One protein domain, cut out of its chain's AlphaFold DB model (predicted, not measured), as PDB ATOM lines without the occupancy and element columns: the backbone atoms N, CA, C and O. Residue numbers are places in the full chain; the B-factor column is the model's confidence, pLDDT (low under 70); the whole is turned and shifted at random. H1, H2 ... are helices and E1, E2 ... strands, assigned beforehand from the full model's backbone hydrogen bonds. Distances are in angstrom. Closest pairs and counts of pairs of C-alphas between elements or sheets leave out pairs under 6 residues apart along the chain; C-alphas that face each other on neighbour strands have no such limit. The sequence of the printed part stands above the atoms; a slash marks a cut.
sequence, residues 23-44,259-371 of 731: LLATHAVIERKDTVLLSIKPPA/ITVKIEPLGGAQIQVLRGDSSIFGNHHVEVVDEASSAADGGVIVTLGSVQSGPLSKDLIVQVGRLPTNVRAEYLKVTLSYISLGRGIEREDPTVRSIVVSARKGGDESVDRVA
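This is residues 23 to 44 and 259 to 371 of the 731 residues of the protein "VWFA domain-containing protein" of Rhizoclosmatium globosum (UniProt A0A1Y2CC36). Two strongly twisted sheets lie face to face as a sandwich, a larger one of five strands and a smaller one of three, with the short helix H1 across the smaller sheet on its side away from the larger one. Along one side of the sandwich E1 comes near E8; on the other, the long link of residues 266 to 284 runs between E6 and E4. The printed part has 135 residues, with eight named strands, E1 to E8, followed by one named helix; the class is mostly strand. The sheets, in order E4 E5 E3 E7 E8 and E1 E2 E6, are both antiparallel. The whole is compact, with a radius of gyration of the C-alphas of 15.3 A and spans of 48 by 39 by 27 A.

Begin with the larger sheet: E4, residues 285 to 289, E5, 299 to 304, E3, 259 to 265, E7, 330 to 340, and E8, 351 to 358. Look for N 287 and O 301 at 2.8 A between E4 and E5, a hairpin, and N 261 and O 302 at 2.8 A between E5 and E3. N 262 and O 335 are 2.8 A apart between E3 and E7, and N 353 and O 336 are 2.8 A apart in the hairpin of E7 and E8. The second sheet holds E1, residues 23 to 30, E2, 33 to 41, and E6, 314 to 322. In the hairpin of E1 and E2, N 26 and O 37 are 2.8 A apart; between E2 and E6, N 38 and O 316 are 2.8 A apart. The two sheets form a sandwich, two sheets face to face, 10.2 A centre to centre where they face each other, with their strands at 29 degrees. The closest C-alphas of E1 and E8, those of Ala 25 and Val 357, are 6.7 A apart. H1, residues 364 to 371, is on the smaller sheet at a height of 7.9 A, across the strands at 89 degrees to E2 on the local plane. Its closest C-alphas to E1 are those of Val 367 and Ala 28, 5.5 A apart. In H1, 1 of 4 O i to N i+4 pairs and 2 of 5 O i to N i+3 pairs are within hydrogen-bond range.

Find C-alpha 330 at (485.793, 413.409, 402.293); from there E7, the longest strand, runs 28.8 A to C-alpha 340. E8 measures 23.6 A, E2 25.1 A and E6 25.0 A. E1 starts at C-alpha 23, (470.286, 414.351, 397.102), and measures 21.2 A. H1 measures 12.0 A and ends at C-alpha 371, (477.463, 402.619, 384.559).

The C-alphas of Thr 325 and Gly 344 are the two farthest apart, at 48.2 A. Residues 45 to 258 are not printed, and C-alphas 44 and 259 are 17.1 A apart across this cut. The link from E3 to E4 is long, with 19 residues. The mean pLDDT of the printed part is 76.0; among the stretches under 70 are residues 272 to 283, 288 to 298, 342 to 348 and 359 to 366.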
ATOM      1  N   LEU A  23     469.033 414.237 397.834       90.56
ATOM      2  CA  LEU A  23     470.286 414.351 397.102       90.56
ATOM      3  C   LEU A  23     471.154 413.157 397.494       90.56
ATOM      4  O   LEU A  23     471.503 413.009 398.665       90.56
ATOM      5  N   LEU A  24     471.469 412.310 396.522       90.94
ATOM      6  CA  LEU A  24     472.263 411.100 396.707       90.94
ATOM      7  C   LEU A  24     473.542 411.202 395.878       90.94
ATOM      8  O   LEU A  24     473.529 411.773 394.790       90.94
ATOM      9  N   ALA A  25     474.630 410.633 396.390       89.94
ATOM     10  CA  ALA A  25     475.876 410.483 395.655       89.94
ATOM     11  C   ALA A  25     476.338 409.032 395.712       89.94
ATOM     12  O   ALA A  25     476.427 408.444 396.792       89.94
ATOM     13  N   THR A  26     476.680 408.493 394.550       88.75
ATOM     14  CA  THR A  26     477.143 407.123 394.387       88.75
ATOM     15  C   THR A  26     478.463 407.122 393.638       88.75
ATOM     16  O   THR A  26     478.554 407.659 392.541       88.75
ATOM     17  N   HIS A  27     479.492 406.516 394.224       87.00
ATOM     18  CA  HIS A  27     480.823 406.425 393.626       87.00
ATOM     19  C   HIS A  27     481.056 405.031 393.050       87.00
ATOM     20  O   HIS A  27     480.915 404.036 393.761       87.00
ATOM     21  N   ALA A  28     481.475 404.972 391.789       87.44
ATOM     22  CA  ALA A  28     481.960 403.768 391.132       87.44
ATOM     23  C   ALA A  28     483.214 404.069 390.301       87.44
ATOM     24  O   ALA A  28     483.529 405.222 390.010       87.44
ATOM     25  N   VAL A  29     483.935 403.019 389.909       86.44
ATOM     26  CA  VAL A  29     485.052 403.133 388.964       86.44
ATOM     27  C   VAL A  29     484.562 402.665 387.603       86.44
ATOM     28  O   VAL A  29     484.299 401.477 387.428       86.44
ATOM     29  N   ILE A  30     484.453 403.586 386.649       84.44
ATOM     30  CA  ILE A  30     484.024 403.309 385.272       84.44
ATOM     31  C   ILE A  30     485.215 403.577 384.355       84.44
ATOM     32  O   ILE A  30     485.865 404.609 384.476       84.44
ATOM     33  N   GLU A  31     485.571 402.618 383.499       82.94
ATOM     34  CA  GLU A  31     486.726 402.730 382.588       82.94
ATOM     35  C   GLU A  31     488.038 403.187 383.261       82.94
ATOM     36  O   GLU A  31     488.814 403.969 382.715       82.94
ATOM     37  N   ARG A  32     488.315 402.670 384.468       83.69
ATOM     38  CA  ARG A  32     489.497 403.019 385.291       83.69
ATOM     39  C   ARG A  32     489.532 404.476 385.776       83.69
ATOM     40  O   ARG A  32     490.577 404.926 386.242       83.69
ATOM     41  N   LYS A  33     488.415 405.195 385.696       84.31
ATOM     42  CA  LYS A  33     488.242 406.554 386.211       84.31
ATOM     43  C   LYS A  33     487.276 406.542 387.392       84.31
ATOM     44  O   LYS A  33     486.314 405.777 387.406       84.31
ATOM     45  N   ASP A  34     487.547 407.379 388.389       86.69
ATOM     46  CA  ASP A  34     486.643 407.577 389.519       86.69
ATOM     47  C   ASP A  34     485.445 408.424 389.080       86.69
ATOM     48  O   ASP A  34     485.600 409.569 388.654       86.69
ATOM     49  N   THR A  35     484.249 407.854 389.195       87.81
ATOM     50  CA  THR A  35     483.009 408.433 388.677       87.81
ATOM     51  C   THR A  35     481.973 408.525 389.787       87.81
ATOM     52  O   THR A  35     481.660 407.537 390.452       87.81
ATOM     53  N   VAL A  36     481.416 409.717 389.984       89.75
ATOM     54  CA  VAL A  36     480.366 409.979 390.969       89.75
ATOM     55  C   VAL A  36     479.065 410.302 390.249       89.75
ATOM     56  O   VAL A  36     478.977 411.288 389.523       89.75
ATOM     57  N   LEU A  37     478.048 409.479 390.479       91.62
ATOM     58  CA  LEU A  37     476.668 409.765 390.122       91.62
ATOM     59  C   LEU A  37     476.028 410.601 391.228       91.62
ATOM     60  O   LEU A  37     475.966 410.163 392.375       91.62
ATOM     61  N   LEU A  38     475.525 411.779 390.878       92.12
ATOM     62  CA  LEU A  38     474.669 412.592 391.732       92.12
ATOM     63  C   LEU A  38     473.223 412.418 391.274       92.12
ATOM     64  O   LEU A  38     472.905 412.741 390.133       92.12
ATOM     65  N   SER A  39     472.359 411.946 392.167       92.00
ATOM     66  CA  SER A  39     470.941 411.717 391.890       92.00
ATOM     67  C   SER A  39     470.078 412.629 392.750       92.00
ATOM     68  O   SER A  39     470.101 412.553 393.981       92.00
ATOM     69  N   ILE A  40     469.288 413.477 392.095       92.62
ATOM     70  CA  ILE A  40     468.291 414.341 392.726       92.62
ATOM     71  C   ILE A  40     466.939 413.656 392.564       92.62
ATOM     72  O   ILE A  40     466.405 413.598 391.458       92.62
ATOM     73  N   LYS A  41     466.392 413.115 393.652       90.75
ATOM     74  CA  LYS A  41     465.061 412.500 393.643       90.75
ATOM     75  C   LYS A  41     464.017 413.545 394.034       90.75
ATOM     76  O   LYS A  41     464.062 414.024 395.177       90.75
ATOM     77  N   PRO A  42     463.116 413.928 393.115       87.12
ATOM     78  CA  PRO A  42     462.019 414.829 393.426       87.12
ATOM     79  C   PRO A  42     461.021 414.132 394.363       87.12
ATOM     80  O   PRO A  42     461.001 412.902 394.458       87.12
ATOM     81  N   PRO A  43     460.185 414.893 395.083       78.81
ATOM     82  CA  PRO A  43     459.051 414.302 395.766       78.81
ATOM     83  C   PRO A  43     458.068 413.692 394.767       78.81
ATOM     84  O   PRO A  43     457.875 414.218 393.670       78.81
ATOM     85  N   ALA A  44     457.376 412.638 395.189       74.19
ATOM     86  CA  ALA A  44     456.174 412.203 394.496       74.19
ATOM     87  C   ALA A  44     455.076 413.251 394.735       74.19
ATOM     88  O   ALA A  44     454.563 413.371 395.849       74.19
ATOM     89  N   ILE A 259     467.239 424.839 389.627       86.56
ATOM     90  CA  ILE A 259     468.028 423.776 390.238       86.56
ATOM     91  C   ILE A 259     469.499 424.011 389.927       86.56
ATOM     92  O   ILE A 259     469.920 423.986 388.772       86.56
ATOM     93  N   THR A 260     470.292 424.179 390.975       89.25
ATOM     94  CA  THR A 260     471.727 424.420 390.872       89.25
ATOM     95  C   THR A 260     472.472 423.428 391.751       89.25
ATOM     96  O   THR A 260     472.153 423.269 392.928       89.25
ATOM     97  N   VAL A 261     473.478 422.761 391.188       90.38
ATOM     98  CA  VAL A 261     474.343 421.817 391.900       90.38
ATOM     99  C   VAL A 261     475.749 422.394 391.959       90.38
ATOM    100  O   VAL A 261     476.461 422.421 390.958       90.38
ATOM    101  N   LYS A 262     476.154 422.860 393.141       91.75
ATOM    102  CA  LYS A 262     477.529 423.277 393.423       91.75
ATOM    103  C   LYS A 262     478.335 422.069 393.890       91.75
ATOM    104  O   LYS A 262     477.952 421.419 394.862       91.75
ATOM    105  N   ILE A 263     479.447 421.786 393.227       89.75
ATOM    106  CA  ILE A 263     480.349 420.677 393.535       89.75
ATOM    107  C   ILE A 263     481.707 421.274 393.897       89.75
ATOM    108  O   ILE A 263     482.348 421.930 393.080       89.75
ATOM    109  N   GLU A 264     482.132 421.059 395.135       90.12
ATOM    110  CA  GLU A 264     483.366 421.603 395.694       90.12
ATOM    111  C   GLU A 264     484.329 420.440 395.979       90.12
ATOM    112  O   GLU A 264     483.948 419.514 396.708       90.12
ATOM    113  N   PRO A 265     485.553 420.433 395.418       88.38
ATOM    114  CA  PRO A 265     486.554 419.442 395.790       88.38
ATOM    115  C   PRO A 265     486.958 419.607 397.260       88.38
ATOM    116  O   PRO A 265     487.070 420.717 397.771       88.38
ATOM    117  N   LEU A 266     487.189 418.488 397.947       87.31
ATOM    118  CA  LEU A 266     487.697 418.447 399.318       87.31
ATOM    119  C   LEU A 266     488.951 417.574 399.398       87.31
ATOM    120  O   LEU A 266     489.196 416.723 398.545       87.31
ATOM    121  N   GLY A 267     489.755 417.766 400.444       82.00
ATOM    122  CA  GLY A 267     490.849 416.843 400.769       82.00
ATOM    123  C   GLY A 267     491.929 416.714 399.683       82.00
ATOM    124  O   GLY A 267     492.615 415.693 399.633       82.00
ATOM    125  N   GLY A 268     492.079 417.716 398.810       79.38
ATOM    126  CA  GLY A 268     493.011 417.691 397.675       79.38
ATOM    127  C   GLY A 268     492.517 416.894 396.462       79.38
ATOM    128  O   GLY A 268     493.325 416.544 395.597       79.38
ATOM    129  N   ALA A 269     491.219 416.579 396.405       83.19
ATOM    130  CA  ALA A 269     490.593 416.029 395.212       83.19
ATOM    131  C   ALA A 269     490.633 417.029 394.049       83.19
ATOM    132  O   ALA A 269     490.653 418.238 394.262       83.19
ATOM    133  N   GLN A 270     490.615 416.533 392.813       80.25
ATOM    134  CA  GLN A 270     490.544 417.385 391.622       80.25
ATOM    135  C   GLN A 270     489.411 416.942 390.703       80.25
ATOM    136  O   GLN A 270     489.343 415.779 390.295       80.25
ATOM    137  N   ILE A 271     488.553 417.896 390.350       74.81
ATOM    138  CA  ILE A 271     487.529 417.769 389.313       74.81
ATOM    139  C   ILE A 271     488.169 418.283 388.011       74.81
ATOM    140  O   ILE A 271     488.652 419.412 387.969       74.81
ATOM    141  N   GLN A 272     488.265 417.448 386.972       63.19
ATOM    142  CA  GLN A 272     488.942 417.821 385.718       63.19
ATOM    143  C   GLN A 272     488.065 418.731 384.849       63.19
ATOM    144  O   GLN A 272     487.419 418.269 383.918       63.19
ATOM    145  N   VAL A 273     488.066 420.038 385.098       51.19
ATOM    146  CA  VAL A 273     487.492 420.988 384.135       51.19
ATOM    147  C   VAL A 273     488.555 421.312 383.081       51.19
ATOM    148  O   VAL A 273     489.315 422.268 383.231       51.19
ATOM    149  N   LEU A 274     488.674 420.496 382.028       37.47
ATOM    150  CA  LEU A 274     489.502 420.852 380.874       37.47
ATOM    151  C   LEU A 274     488.674 421.730 379.930       37.47
ATOM    152  O   LEU A 274     487.519 421.436 379.629       37.47
ATOM    153  N   ARG A 275     489.255 422.831 379.438       35.72
ATOM    154  CA  ARG A 275     488.647 423.598 378.341       35.72
ATOM    155  C   ARG A 275     488.502 422.667 377.133       35.72
ATOM    156  O   ARG A 275     489.507 422.331 376.518       35.72
ATOM    157  N   GLY A 276     487.271 422.272 376.819       39.97
ATOM    158  CA  GLY A 276     486.934 421.402 375.687       39.97
ATOM    159  C   GLY A 276     486.460 419.996 376.068       39.97
ATOM    160  O   GLY A 276     485.705 419.429 375.294       39.97
ATOM    161  N   ASP A 277     486.797 419.506 377.268       45.66
ATOM    162  CA  ASP A 277     486.345 418.221 377.827       45.66
ATOM    163  C   ASP A 277     485.869 418.460 379.272       45.66
ATOM    164  O   ASP A 277     486.660 418.577 380.213       45.66
ATOM    165  N   SER A 278     484.558 418.608 379.452       51.50
ATOM    166  CA  SER A 278     483.949 418.854 380.763       51.50
ATOM    167  C   SER A 278     484.019 417.593 381.639       51.50
ATOM    168  O   SER A 278     483.544 416.537 381.240       51.50
ATOM    169  N   SER A 279     484.512 417.692 382.883       54.38
ATOM    170  CA  SER A 279     484.363 416.630 383.907       54.38
ATOM    171  C   SER A 279     482.910 416.289 384.240       54.38
ATOM    172  O   SER A 279     482.650 415.299 384.927       54.38
ATOM    173  N   ILE A 280     481.980 417.157 383.840       64.31
ATOM    174  CA  ILE A 280     480.542 416.943 383.936       64.31
ATOM    175  C   ILE A 280     480.070 416.437 382.579       64.31
ATOM    176  O   ILE A 280     480.075 417.197 381.606       64.31
ATOM    177  N   PHE A 281     479.674 415.168 382.543       63.44
ATOM    178  CA  PHE A 281     479.261 414.499 381.314       63.44
ATOM    179  C   PHE A 281     477.923 415.035 380.795       63.44
ATOM    180  O   PHE A 281     477.088 415.469 381.585       63.44
ATOM    181  N   GLY A 282     477.672 414.939 379.490       58.62
ATOM    182  CA  GLY A 282     476.348 415.206 378.910       58.62
ATOM    183  C   GLY A 282     476.103 416.645 378.464       58.62
ATOM    184  O   GLY A 282     474.949 417.046 378.295       58.62
ATOM    185  N   ASN A 283     477.178 417.420 378.284       66.94
ATOM    186  CA  ASN A 283     477.129 418.794 377.779       66.94
ATOM    187  C   ASN A 283     476.183 419.702 378.600       66.94
ATOM    188  O   ASN A 283     475.348 420.428 378.057       66.94
ATOM    189  N   HIS A 284     476.249 419.610 379.932       70.12
ATOM    190  CA  HIS A 284     475.513 420.504 380.832       70.12
ATOM    191  C   HIS A 284     476.143 421.905 380.873       70.12
ATOM    192  O   HIS A 284     477.343 422.061 380.656       70.12
ATOM    193  N   HIS A 285     475.351 422.930 381.209       68.44
ATOM    194  CA  HIS A 285     475.876 424.276 381.440       68.44
ATOM    195  C   HIS A 285     476.644 424.314 382.768       68.44
ATOM    196  O   HIS A 285     476.043 424.209 383.845       68.44
ATOM    197  N   VAL A 286     477.966 424.470 382.679       71.69
ATOM    198  CA  VAL A 286     478.885 424.493 383.823       71.69
ATOM    199  C   VAL A 286     479.504 425.879 383.967       71.69
ATOM    200  O   VAL A 286     480.133 426.389 383.043       71.69
ATOM    201  N   GLU A 287     479.366 426.464 385.151       71.88
ATOM    202  CA  GLU A 287     480.076 427.672 385.562       71.88
ATOM    203  C   GLU A 287     481.204 427.285 386.525       71.88
ATOM    204  O   GLU A 287     480.988 426.565 387.502       71.88
ATOM    205  N   VAL A 288     482.425 427.739 386.245       69.44
ATOM    206  CA  VAL A 288     483.586 427.486 387.110       69.44
ATOM    207  C   VAL A 288     483.626 428.542 388.207       69.44
ATOM    208  O   VAL A 288     483.565 429.737 387.922       69.44
ATOM    209  N   VAL A 289     483.740 428.101 389.459       63.62
ATOM    210  CA  VAL A 289     483.855 428.978 390.625       63.62
ATOM    211  C   VAL A 289     485.335 429.090 391.002       63.62
ATOM    212  O   VAL A 289     485.945 428.095 391.385       63.62
ATOM    213  N   ASP A 290     485.863 430.314 390.892       55.03
ATOM    214  CA  ASP A 290     487.219 430.787 391.228       55.03
ATOM    215  C   ASP A 290     488.393 430.384 390.298       55.03
ATOM    216  O   ASP A 290     488.882 429.259 390.295       55.03
ATOM    217  N   GLU A 291     488.948 431.385 389.587       44.47
ATOM    218  CA  GLU A 291     490.287 431.368 388.952       44.47
ATOM    219  C   GLU A 291     491.404 431.901 389.893       44.47
ATOM    220  O   GLU A 291     492.550 432.097 389.479       44.47
ATOM    221  N   ALA A 292     491.128 432.145 391.180       35.00
ATOM    222  CA  ALA A 292     492.079 432.809 392.075       35.00
ATOM    223  C   ALA A 292     492.981 431.836 392.869       35.00
ATOM    224  O   ALA A 292     492.694 431.434 393.992       35.00
ATOM    225  N   SER A 293     494.182 431.602 392.327       37.34
ATOM    226  CA  SER A 293     495.441 431.366 393.066       37.34
ATOM    227  C   SER A 293     495.661 430.051 393.841       37.34
ATOM    228  O   SER A 293     496.378 430.045 394.831       37.34
ATOM    229  N   SER A 294     495.173 428.911 393.355       37.97
ATOM    230  CA  SER A 294     495.947 427.653 393.272       37.97
ATOM    231  C   SER A 294     495.087 426.584 392.590       37.97
ATOM    232  O   SER A 294     493.880 426.532 392.796       37.97
ATOM    233  N   ALA A 295     495.681 425.723 391.764       40.78
ATOM    234  CA  ALA A 295     494.985 424.704 390.962       40.78
ATOM    235  C   ALA A 295     494.358 423.541 391.784       40.78
ATOM    236  O   ALA A 295     494.242 422.419 391.287       40.78
ATOM    237  N   ALA A 296     494.013 423.776 393.054       42.47
ATOM    238  CA  ALA A 296     493.555 422.773 394.014       42.47
ATOM    239  C   ALA A 296     492.131 423.010 394.565       42.47
ATOM    240  O   ALA A 296     491.553 422.050 395.065       42.47
ATOM    241  N   ASP A 297     491.547 424.211 394.415       48.97
ATOM    242  CA  ASP A 297     490.301 424.598 395.115       48.97
ATOM    243  C   ASP A 297     489.106 424.955 394.196       48.97
ATOM    244  O   ASP A 297     488.050 425.354 394.680       48.97
ATOM    245  N   GLY A 298     489.235 424.810 392.871       63.66
ATOM    246  CA  GLY A 298     488.189 425.211 391.916       63.66
ATOM    247  C   GLY A 298     486.934 424.333 391.998       63.66
ATOM    248  O   GLY A 298     486.971 423.150 391.652       63.66
ATOM    249  N   GLY A 299     485.819 424.909 392.450       75.44
ATOM    250  CA  GLY A 299     484.502 424.271 392.426       75.44
ATOM    251  C   GLY A 299     483.780 424.493 391.095       75.44
ATOM    252  O   GLY A 299     484.141 425.367 390.308       75.44
ATOM    253  N   VAL A 300     482.718 423.728 390.847       84.94
ATOM    254  CA  VAL A 300     481.845 423.920 389.679       84.94
ATOM    255  C   VAL A 300     480.396 424.088 390.094       84.94
ATOM    256  O   VAL A 300     479.936 423.480 391.060       84.94
ATOM    257  N   ILE A 301     479.667 424.906 389.347       85.38
ATOM    258  CA  ILE A 301     478.226 425.069 389.460       85.38
ATOM    259  C   ILE A 301     477.586 424.533 388.185       85.38
ATOM    260  O   ILE A 301     477.872 424.999 387.085       85.38
ATOM    261  N   VAL A 302     476.698 423.555 388.339       85.00
ATOM    262  CA  VAL A 302     475.905 422.996 387.243       85.00
ATOM    263  C   VAL A 302     474.472 423.484 387.389       85.00
ATOM    264  O   VAL A 302     473.844 423.255 388.425       85.00
ATOM    265  N   THR A 303     473.945 424.142 386.358       83.00
ATOM    266  CA  THR A 303     472.526 424.522 386.313       83.00
ATOM    267  C   THR A 303     471.733 423.445 385.589       83.00
ATOM    268  O   THR A 303     472.107 423.011 384.498       83.00
ATOM    269  N   LEU A 304     470.640 423.004 386.205       82.50
ATOM    270  CA  LEU A 304     469.724 422.017 385.649       82.50
ATOM    271  C   LEU A 304     468.392 422.686 385.313       82.50
ATOM    272  O   LEU A 304     467.974 423.638 385.973       82.50
ATOM    273  N   GLY A 305     467.722 422.164 384.283       76.31
ATOM    274  CA  GLY A 305     466.345 422.540 383.970       76.31
ATOM    275  C   GLY A 305     465.348 422.069 385.025       76.31
ATOM    276  O   GLY A 305     465.722 421.716 386.145       76.31
ATOM    277  N   SER A 306     464.063 422.071 384.676       80.31
ATOM    278  CA  SER A 306     463.051 421.519 385.573       80.31
ATOM    279  C   SER A 306     463.222 420.012 385.751       80.31
ATOM    280  O   SER A 306     463.786 419.313 384.905       80.31
ATOM    281  N   VAL A 307     462.734 419.520 386.887       84.94
ATOM    282  CA  VAL A 307     462.663 418.087 387.184       84.94
ATOM    283  C   VAL A 307     461.207 417.715 387.378       84.94
ATOM    284  O   VAL A 307     460.517 418.346 388.183       84.94
ATOM    285  N   GLN A 308     460.750 416.722 386.620       85.25
ATOM    286  CA  GLN A 308     459.402 416.166 386.689       85.25
ATOM    287  C   GLN A 308     459.159 415.435 388.014       85.25
ATOM    288  O   GLN A 308     460.085 414.929 388.638       85.25
ATOM    289  N   SER A 309     457.902 415.378 388.443       78.31
ATOM    290  CA  SER A 309     457.436 414.488 389.504       78.31
ATOM    291  C   SER A 309     457.716 413.038 389.148       78.31
ATOM    292  O   SER A 309     457.626 412.657 387.983       78.31
ATOM    293  N   GLY A 310     457.963 412.207 390.155       67.50
ATOM    294  CA  GLY A 310     457.933 410.761 389.987       67.50
ATOM    295  C   GLY A 310     459.109 410.037 390.629       67.50
ATOM    296  O   GLY A 310     459.923 410.640 391.328       67.50
ATOM    297  N   PRO A 311     459.193 408.713 390.413       60.31
ATOM    298  CA  PRO A 311     460.237 407.876 391.002       60.31
ATOM    299  C   PRO A 311     461.622 408.111 390.377       60.31
ATOM    300  O   PRO A 311     462.635 407.690 390.939       60.31
ATOM    301  N   LEU A 312     461.670 408.769 389.217       76.75
ATOM    302  CA  LEU A 312     462.888 409.003 388.458       76.75
ATOM    303  C   LEU A 312     463.721 410.126 389.075       76.75
ATOM    304  O   LEU A 312     463.222 411.203 389.399       76.75
ATOM    305  N   SER A 313     465.021 409.880 389.214       87.06
ATOM    306  CA  SER A 313     465.981 410.903 389.614       87.06
ATOM    307  C   SER A 313     466.451 411.726 388.423       87.06
ATOM    308  O   SER A 313     466.612 411.220 387.312       87.06
ATOM    309  N   LYS A 314     466.771 412.992 388.690       91.06
ATOM    310  CA  LYS A 314     467.621 413.792 387.817       91.06
ATOM    311  C   LYS A 314     469.078 413.489 388.137       91.06
ATOM    312  O   LYS A 314     469.521 413.716 389.264       91.06
ATOM    313  N   ASP A 315     469.796 412.976 387.149       91.38
ATOM    314  CA  ASP A 315     471.100 412.352 387.319       91.38
ATOM    315  C   ASP A 315     472.210 413.134 386.615       91.38
ATOM    316  O   ASP A 315     472.102 413.486 385.437       91.38
ATOM    317  N   LEU A 316     473.303 413.350 387.344       90.88
ATOM    318  CA  LEU A 316     474.541 413.953 386.864       90.88
ATOM    319  C   LEU A 316     475.715 413.014 387.090       90.88
ATOM    320  O   LEU A 316     475.840 412.421 388.159       90.88
ATOM    321  N   ILE A 317     476.618 412.943 386.118       90.50
ATOM    322  CA  ILE A 317     477.863 412.188 386.240       90.50
ATOM    323  C   ILE A 317     479.035 413.161 386.354       90.50
ATOM    324  O   ILE A 317     479.221 414.037 385.510       90.50
ATOM    325  N   VAL A 318     479.824 412.979 387.411       88.44
ATOM    326  CA  VAL A 318     481.011 413.771 387.732       88.44
ATOM    327  C   VAL A 318     482.228 412.860 387.693       88.44
ATOM    328  O   VAL A 318     482.324 411.914 388.476       88.44
ATOM    329  N   GLN A 319     483.182 413.152 386.813       86.06
ATOM    330  CA  GLN A 319     484.455 412.443 386.785       86.06
ATOM    331  C   GLN A 319     485.466 413.121 387.718       86.06
ATOM    332  O   GLN A 319     485.780 414.307 387.580       86.06
ATOM    333  N   VAL A 320     486.012 412.353 388.656       83.81
ATOM    334  CA  VAL A 320     487.016 412.813 389.617       83.81
ATOM    335  C   VAL A 320     488.392 412.410 389.102       83.81
ATOM    336  O   VAL A 320     488.715 411.233 388.985       83.81
ATOM    337  N   GLY A 321     489.214 413.398 388.752       79.62
ATOM    338  CA  GLY A 321     490.531 413.157 388.161       79.62
ATOM    339  C   GLY A 321     491.579 412.703 389.169       79.62
ATOM    340  O   GLY A 321     492.522 412.000 388.809       79.62
ATOM    341  N   ARG A 322     491.431 413.113 390.429       82.00
ATOM    342  CA  ARG A 322     492.319 412.714 391.519       82.00
ATOM    343  C   ARG A 322     491.534 412.615 392.816       82.00
ATOM    344  O   ARG A 322     490.893 413.585 393.207       82.00
ATOM    345  N   LEU A 323     491.638 411.475 393.491       83.44
ATOM    346  CA  LEU A 323     491.144 411.298 394.856       83.44
ATOM    347  C   LEU A 323     492.216 411.672 395.898       83.44
ATOM    348  O   LEU A 323     493.417 411.599 395.607       83.44
ATOM    349  N   PRO A 324     491.806 412.023 397.132       81.00
ATOM    350  CA  PRO A 324     492.714 412.136 398.264       81.00
ATOM    351  C   PRO A 324     493.480 410.829 398.499       81.00
ATOM    352  O   PRO A 324     492.962 409.733 398.294       81.00
ATOM    353  N   THR A 325     494.708 410.927 399.011       77.12
ATOM    354  CA  THR A 325     495.526 409.750 399.364       77.12
ATOM    355  C   THR A 325     494.937 408.933 400.519       77.12
ATOM    356  O   THR A 325     495.208 407.739 400.634       77.12
ATOM    357  N   ASN A 326     494.126 409.557 401.378       77.94
ATOM    358  CA  ASN A 326     493.419 408.878 402.455       77.94
ATOM    359  C   ASN A 326     492.076 408.321 401.952       77.94
ATOM    360  O   ASN A 326     491.147 409.072 401.676       77.94
ATOM    361  N   VAL A 327     491.954 406.992 401.930       65.88
ATOM    362  CA  VAL A 327     490.790 406.243 401.414       65.88
ATOM    363  C   VAL A 327     489.520 406.419 402.261       65.88
ATOM    364  O   VAL A 327     488.500 405.849 401.919       65.88
ATOM    365  N   ARG A 328     489.546 407.172 403.367       71.81
ATOM    366  CA  ARG A 328     488.343 407.554 404.135       71.81
ATOM    367  C   ARG A 328     488.068 409.054 404.122       71.81
ATOM    368  O   ARG A 328     487.148 409.499 404.799       71.81
ATOM    369  N   ALA A 329     488.892 409.835 403.427       80.75
ATOM    370  CA  ALA A 329     488.697 411.269 403.370       80.75
ATOM    371  C   ALA A 329     487.436 411.610 402.574       80.75
ATOM    372  O   ALA A 329     487.105 410.981 401.563       80.75
ATOM    373  N   GLU A 330     486.764 412.645 403.054       88.69
ATOM    374  CA  GLU A 330     485.793 413.409 402.293       88.69
ATOM    375  C   GLU A 330     486.506 414.076 401.115       88.69
ATOM    376  O   GLU A 330     487.571 414.677 401.288       88.69
ATOM    377  N   TYR A 331     485.950 413.928 399.916       87.75
ATOM    378  CA  TYR A 331     486.609 414.353 398.682       87.75
ATOM    379  C   TYR A 331     485.740 415.230 397.778       87.75
ATOM    380  O   TYR A 331     486.282 415.935 396.934       87.75
ATOM    381  N   LEU A 332     484.419 415.252 397.976       89.75
ATOM    382  CA  LEU A 332     483.527 416.236 397.357       89.75
ATOM    383  C   LEU A 332     482.509 416.728 398.376       89.75
ATOM    384  O   LEU A 332     481.939 415.929 399.115       89.75
ATOM    385  N   LYS A 333     482.199 418.018 398.346       91.62
ATOM    386  CA  LYS A 333     480.985 418.573 398.939       91.62
ATOM    387  C   LYS A 333     480.039 418.967 397.819       91.62
ATOM    388  O   LYS A 333     480.405 419.722 396.925       91.62
ATOM    389  N   VAL A 334     478.819 418.451 397.874       92.38
ATOM    390  CA  VAL A 334     477.788 418.707 396.868       92.38
ATOM    391  C   VAL A 334     476.670 419.480 397.538       92.38
ATOM    392  O   VAL A 334     476.121 419.023 398.536       92.38
ATOM    393  N   THR A 335     476.342 420.649 397.001       93.56
ATOM    394  CA  THR A 335     475.277 421.521 397.497       93.56
ATOM    395  C   THR A 335     474.241 421.726 396.400       93.56
ATOM    396  O   THR A 335     474.530 422.319 395.367       93.56
ATOM    397  N   LEU A 336     473.036 421.221 396.636       93.12
ATOM    398  CA  LEU A 336     471.857 421.391 395.803       93.12
ATOM    399  C   LEU A 336     471.058 422.603 396.290       93.12
ATOM    400  O   LEU A 336     470.703 422.671 397.464       93.12
ATOM    401  N   SER A 337     470.733 423.509 395.376       91.31
ATOM    402  CA  SER A 337     469.793 424.617 395.554       91.31
ATOM    403  C   SER A 337     468.616 424.416 394.602       91.31
ATOM    404  O   SER A 337     468.846 424.074 393.445       91.31
ATOM    405  N   TYR A 338     467.376 424.567 395.068       89.06
ATOM    406  CA  TYR A 338     466.174 424.362 394.248       89.06
ATOM    407  C   TYR A 338     464.951 425.099 394.804       89.06
ATOM    408  O   TYR A 338     464.873 425.379 395.998       89.06
ATOM    409  N   ILE A 339     463.945 425.322 393.959       84.81
ATOM    410  CA  ILE A 339     462.596 425.730 394.372       84.81
ATOM    411  C   ILE A 339     461.623 424.588 394.086       84.81
ATOM    412  O   ILE A 339     461.584 424.064 392.971       84.81
ATOM    413  N   SER A 340     460.837 424.204 395.091       83.19
ATOM    414  CA  SER A 340     459.747 423.241 394.926       83.19
ATOM    415  C   SER A 340     458.555 423.878 394.226       83.19
ATOM    416  O   SER A 340     458.200 425.020 394.498       83.19
ATOM    417  N   LEU A 341     457.937 423.110 393.340       79.75
ATOM    418  CA  LEU A 341     456.726 423.464 392.615       79.75
ATOM    419  C   LEU A 341     455.561 422.608 393.109       79.75
ATOM    420  O   LEU A 341     455.760 421.473 393.548       79.75
ATOM    421  N   GLY A 342     454.356 423.162 393.041       69.81
ATOM    422  CA  GLY A 342     453.135 422.474 393.439       69.81
ATOM    423  C   GLY A 342     452.116 423.419 394.063       69.81
ATOM    424  O   GLY A 342     452.451 424.502 394.548       69.81
ATOM    425  N   ARG A 343     450.849 423.002 394.054       65.75
ATOM    426  CA  ARG A 343     449.743 423.797 394.596       65.75
ATOM    427  C   ARG A 343     449.944 424.043 396.097       65.75
ATOM    428  O   ARG A 343     450.159 423.103 396.855       65.75
ATOM    429  N   GLY A 344     449.866 425.305 396.523       62.03
ATOM    430  CA  GLY A 344     450.024 425.701 397.930       62.03
ATOM    431  C   GLY A 344     451.475 425.834 398.415       62.03
ATOM    432  O   GLY A 344     451.698 426.062 399.602       62.03
ATOM    433  N   ILE A 345     452.469 425.712 397.525       66.44
ATOM    434  CA  ILE A 345     453.870 425.998 397.854       66.44
ATOM    435  C   ILE A 345     454.149 427.485 397.598       66.44
ATOM    436  O   ILE A 345     454.373 427.896 396.466       66.44
ATOM    437  N   GLU A 346     454.165 428.290 398.664       58.62
ATOM    438  CA  GLU A 346     454.360 429.754 398.600       58.62
ATOM    439  C   GLU A 346     455.833 430.207 398.718       58.62
ATOM    440  O   GLU A 346     456.121 431.382 398.939       58.62
ATOM    441  N   ARG A 347     456.808 429.289 398.634       60.03
ATOM    442  CA  ARG A 347     458.227 429.630 398.860       60.03
ATOM    443  C   ARG A 347     458.893 430.187 397.602       60.03
ATOM    444  O   ARG A 347     459.112 429.451 396.645       60.03
ATOM    445  N   GLU A 348     459.305 431.453 397.661       62.12
ATOM    446  CA  GLU A 348     460.170 432.072 396.644       62.12
ATOM    447  C   GLU A 348     461.668 431.830 396.897       62.12
ATOM    448  O   GLU A 348     462.453 431.795 395.947       62.12
ATOM    449  N   ASP A 349     462.068 431.605 398.154       72.56
ATOM    450  CA  ASP A 349     463.468 431.357 398.503       72.56
ATOM    451  C   ASP A 349     463.905 429.924 398.151       72.56
ATOM    452  O   ASP A 349     463.204 428.952 398.471       72.56
ATOM    453  N   PRO A 350     465.095 429.753 397.545       83.19
ATOM    454  CA  PRO A 350     465.616 428.435 397.226       83.19
ATOM    455  C   PRO A 350     465.917 427.632 398.497       83.19
ATOM    456  O   PRO A 350     466.567 428.090 399.436       83.19
ATOM    457  N   THR A 351     465.476 426.377 398.507       87.62
ATOM    458  CA  THR A 351     465.859 425.397 399.521       87.62
ATOM    459  C   THR A 351     467.239 424.838 399.195       87.62
ATOM    460  O   THR A 351     467.499 424.432 398.063       87.62
ATOM    461  N   VAL A 352     468.110 424.773 400.205       89.31
ATOM    462  CA  VAL A 352     469.487 424.286 400.066       89.31
ATOM    463  C   VAL A 352     469.677 422.974 400.825       89.31
ATOM    464  O   VAL A 352     469.264 422.837 401.978       89.31
ATOM    465  N   ARG A 353     470.326 421.998 400.184       89.94
ATOM    466  CA  ARG A 353     470.735 420.717 400.775       89.94
ATOM    467  C   ARG A 353     472.183 420.432 400.423       89.94
ATOM    468  O   ARG A 353     472.560 420.568 399.266       89.94
ATOM    469  N   SER A 354     472.970 419.972 401.389       92.25
ATOM    470  CA  SER A 354     474.361 419.586 401.146       92.25
ATOM    471  C   SER A 354     474.634 418.167 401.617       92.25
ATOM    472  O   SER A 354     474.146 417.750 402.666       92.25
ATOM    473  N   ILE A 355     475.446 417.449 400.850       91.75
ATOM    474  CA  ILE A 355     476.030 416.162 401.227       91.75
ATOM    475  C   ILE A 355     477.543 416.221 401.043       91.75
ATOM    476  O   ILE A 355     478.062 417.038 400.279       91.75
ATOM    477  N   VAL A 356     478.247 415.330 401.732       89.81
ATOM    478  CA  VAL A 356     479.684 415.149 401.562       89.81
ATOM    479  C   VAL A 356     479.946 413.725 401.090       89.81
ATOM    480  O   VAL A 356     479.416 412.765 401.649       89.81
ATOM    481  N   VAL A 357     480.737 413.594 400.031       86.88
ATOM    482  CA  VAL A 357     481.110 412.317 399.426       86.88
ATOM    483  C   VAL A 357     482.451 411.888 400.004       86.88
ATOM    484  O   VAL A 357     483.420 412.647 399.982       86.88
ATOM    485  N   SER A 358     482.501 410.670 400.536       82.38
ATOM    486  CA  SER A 358     483.696 410.077 401.143       82.38
ATOM    487  C   SER A 358     484.184 408.889 400.334       82.38
ATOM    488  O   SER A 358     483.386 408.167 399.732       82.38
ATOM    489  N   ALA A 359     485.494 408.656 400.334       67.19
ATOM    490  CA  ALA A 359     486.062 407.492 399.674       67.19
ATOM    491  C   ALA A 359     485.557 406.203 400.378       67.19
ATOM    492  O   ALA A 359     485.790 405.978 401.561       67.19
ATOM    493  N   ARG A 360     484.788 405.394 399.632       65.12
ATOM    494  CA  ARG A 360     484.185 404.077 399.951       65.12
ATOM    495  C   ARG A 360     483.267 403.920 401.186       65.12
ATOM    496  O   ARG A 360     483.714 403.816 402.325       65.12
ATOM    497  N   LYS A 361     482.031 403.491 400.884       46.56
ATOM    498  CA  LYS A 361     481.497 402.176 401.308       46.56
ATOM    499  C   LYS A 361     480.736 401.559 400.122       46.56
ATOM    500  O   LYS A 361     479.721 402.099 399.706       46.56
ATOM    501  N   GLY A 362     481.280 400.487 399.544       44.97
ATOM    502  CA  GLY A 362     480.680 399.794 398.403       44.97
ATOM    503  C   GLY A 362     479.450 398.981 398.805       44.97
ATOM    504  O   GLY A 362     479.502 398.234 399.783       44.97
ATOM    505  N   GLY A 363     478.378 399.133 398.033       45.72
ATOM    506  CA  GLY A 363     477.298 398.161 397.881       45.72
ATOM    507  C   GLY A 363     477.119 397.877 396.386       45.72
ATOM    508  O   GLY A 363     477.192 398.810 395.587       45.72
ATOM    509  N   ASP A 364     476.947 396.610 396.009       48.56
ATOM    510  CA  ASP A 364     476.917 396.144 394.608       48.56
ATOM    511  C   ASP A 364     475.796 396.779 393.761       48.56
ATOM    512  O   ASP A 364     476.008 397.060 392.588       48.56
ATOM    513  N   GLU A 365     474.648 397.140 394.352       46.44
ATOM    514  CA  GLU A 365     473.526 397.814 393.653       46.44
ATOM    515  C   GLU A 365     473.856 399.230 393.135       46.44
ATOM    516  O   GLU A 365     473.062 399.864 392.446       46.44
ATOM    517  N   SER A 366     475.033 399.756 393.470       66.75
ATOM    518  CA  SER A 366     475.412 401.145 393.218       66.75
ATOM    519  C   SER A 366     476.238 401.343 391.934       66.75
ATOM    520  O   SER A 366     476.273 402.445 391.388       66.75
ATOM    521  N   VAL A 367     476.863 400.281 391.406       83.69
ATOM    522  CA  VAL A 367     477.754 400.360 390.232       83.69
ATOM    523  C   VAL A 367     476.970 400.355 388.922       83.69
ATOM    524  O   VAL A 367     477.249 401.181 388.054       83.69
ATOM    525  N   ASP A 368     475.961 399.490 388.805       90.25
ATOM    526  CA  ASP A 368     475.139 399.362 387.595       90.25
ATOM    527  C   ASP A 368     474.425 400.669 387.251       90.25
ATOM    528  O   ASP A 368     474.434 401.102 386.097       90.25
ATOM    529  N   ARG A 369     473.901 401.361 388.270       89.94
ATOM    530  CA  ARG A 369     473.265 402.666 388.086       89.94
ATOM    531  C   ARG A 369     474.247 403.721 387.582       89.94
ATOM    532  O   ARG A 369     473.911 404.486 386.681       89.94
ATOM    533  N   VAL A 370     475.468 403.765 388.125       91.31
ATOM    534  CA  VAL A 370     476.507 404.699 387.648       91.31
ATOM    535  C   VAL A 370     476.901 404.360 386.211       91.31
ATOM    536  O   VAL A 370     476.995 405.264 385.387       91.31
ATOM    537  N   ALA A 371     477.086 403.077 385.893       92.56
ATOM    538  CA  ALA A 371     477.463 402.619 384.559       92.56
ATOM    539  C   ALA A 371     476.372 402.902 383.511       92.56
ATOM    540  O   ALA A 371     476.686 403.410 382.438       92.56
TER     541      ALA A 371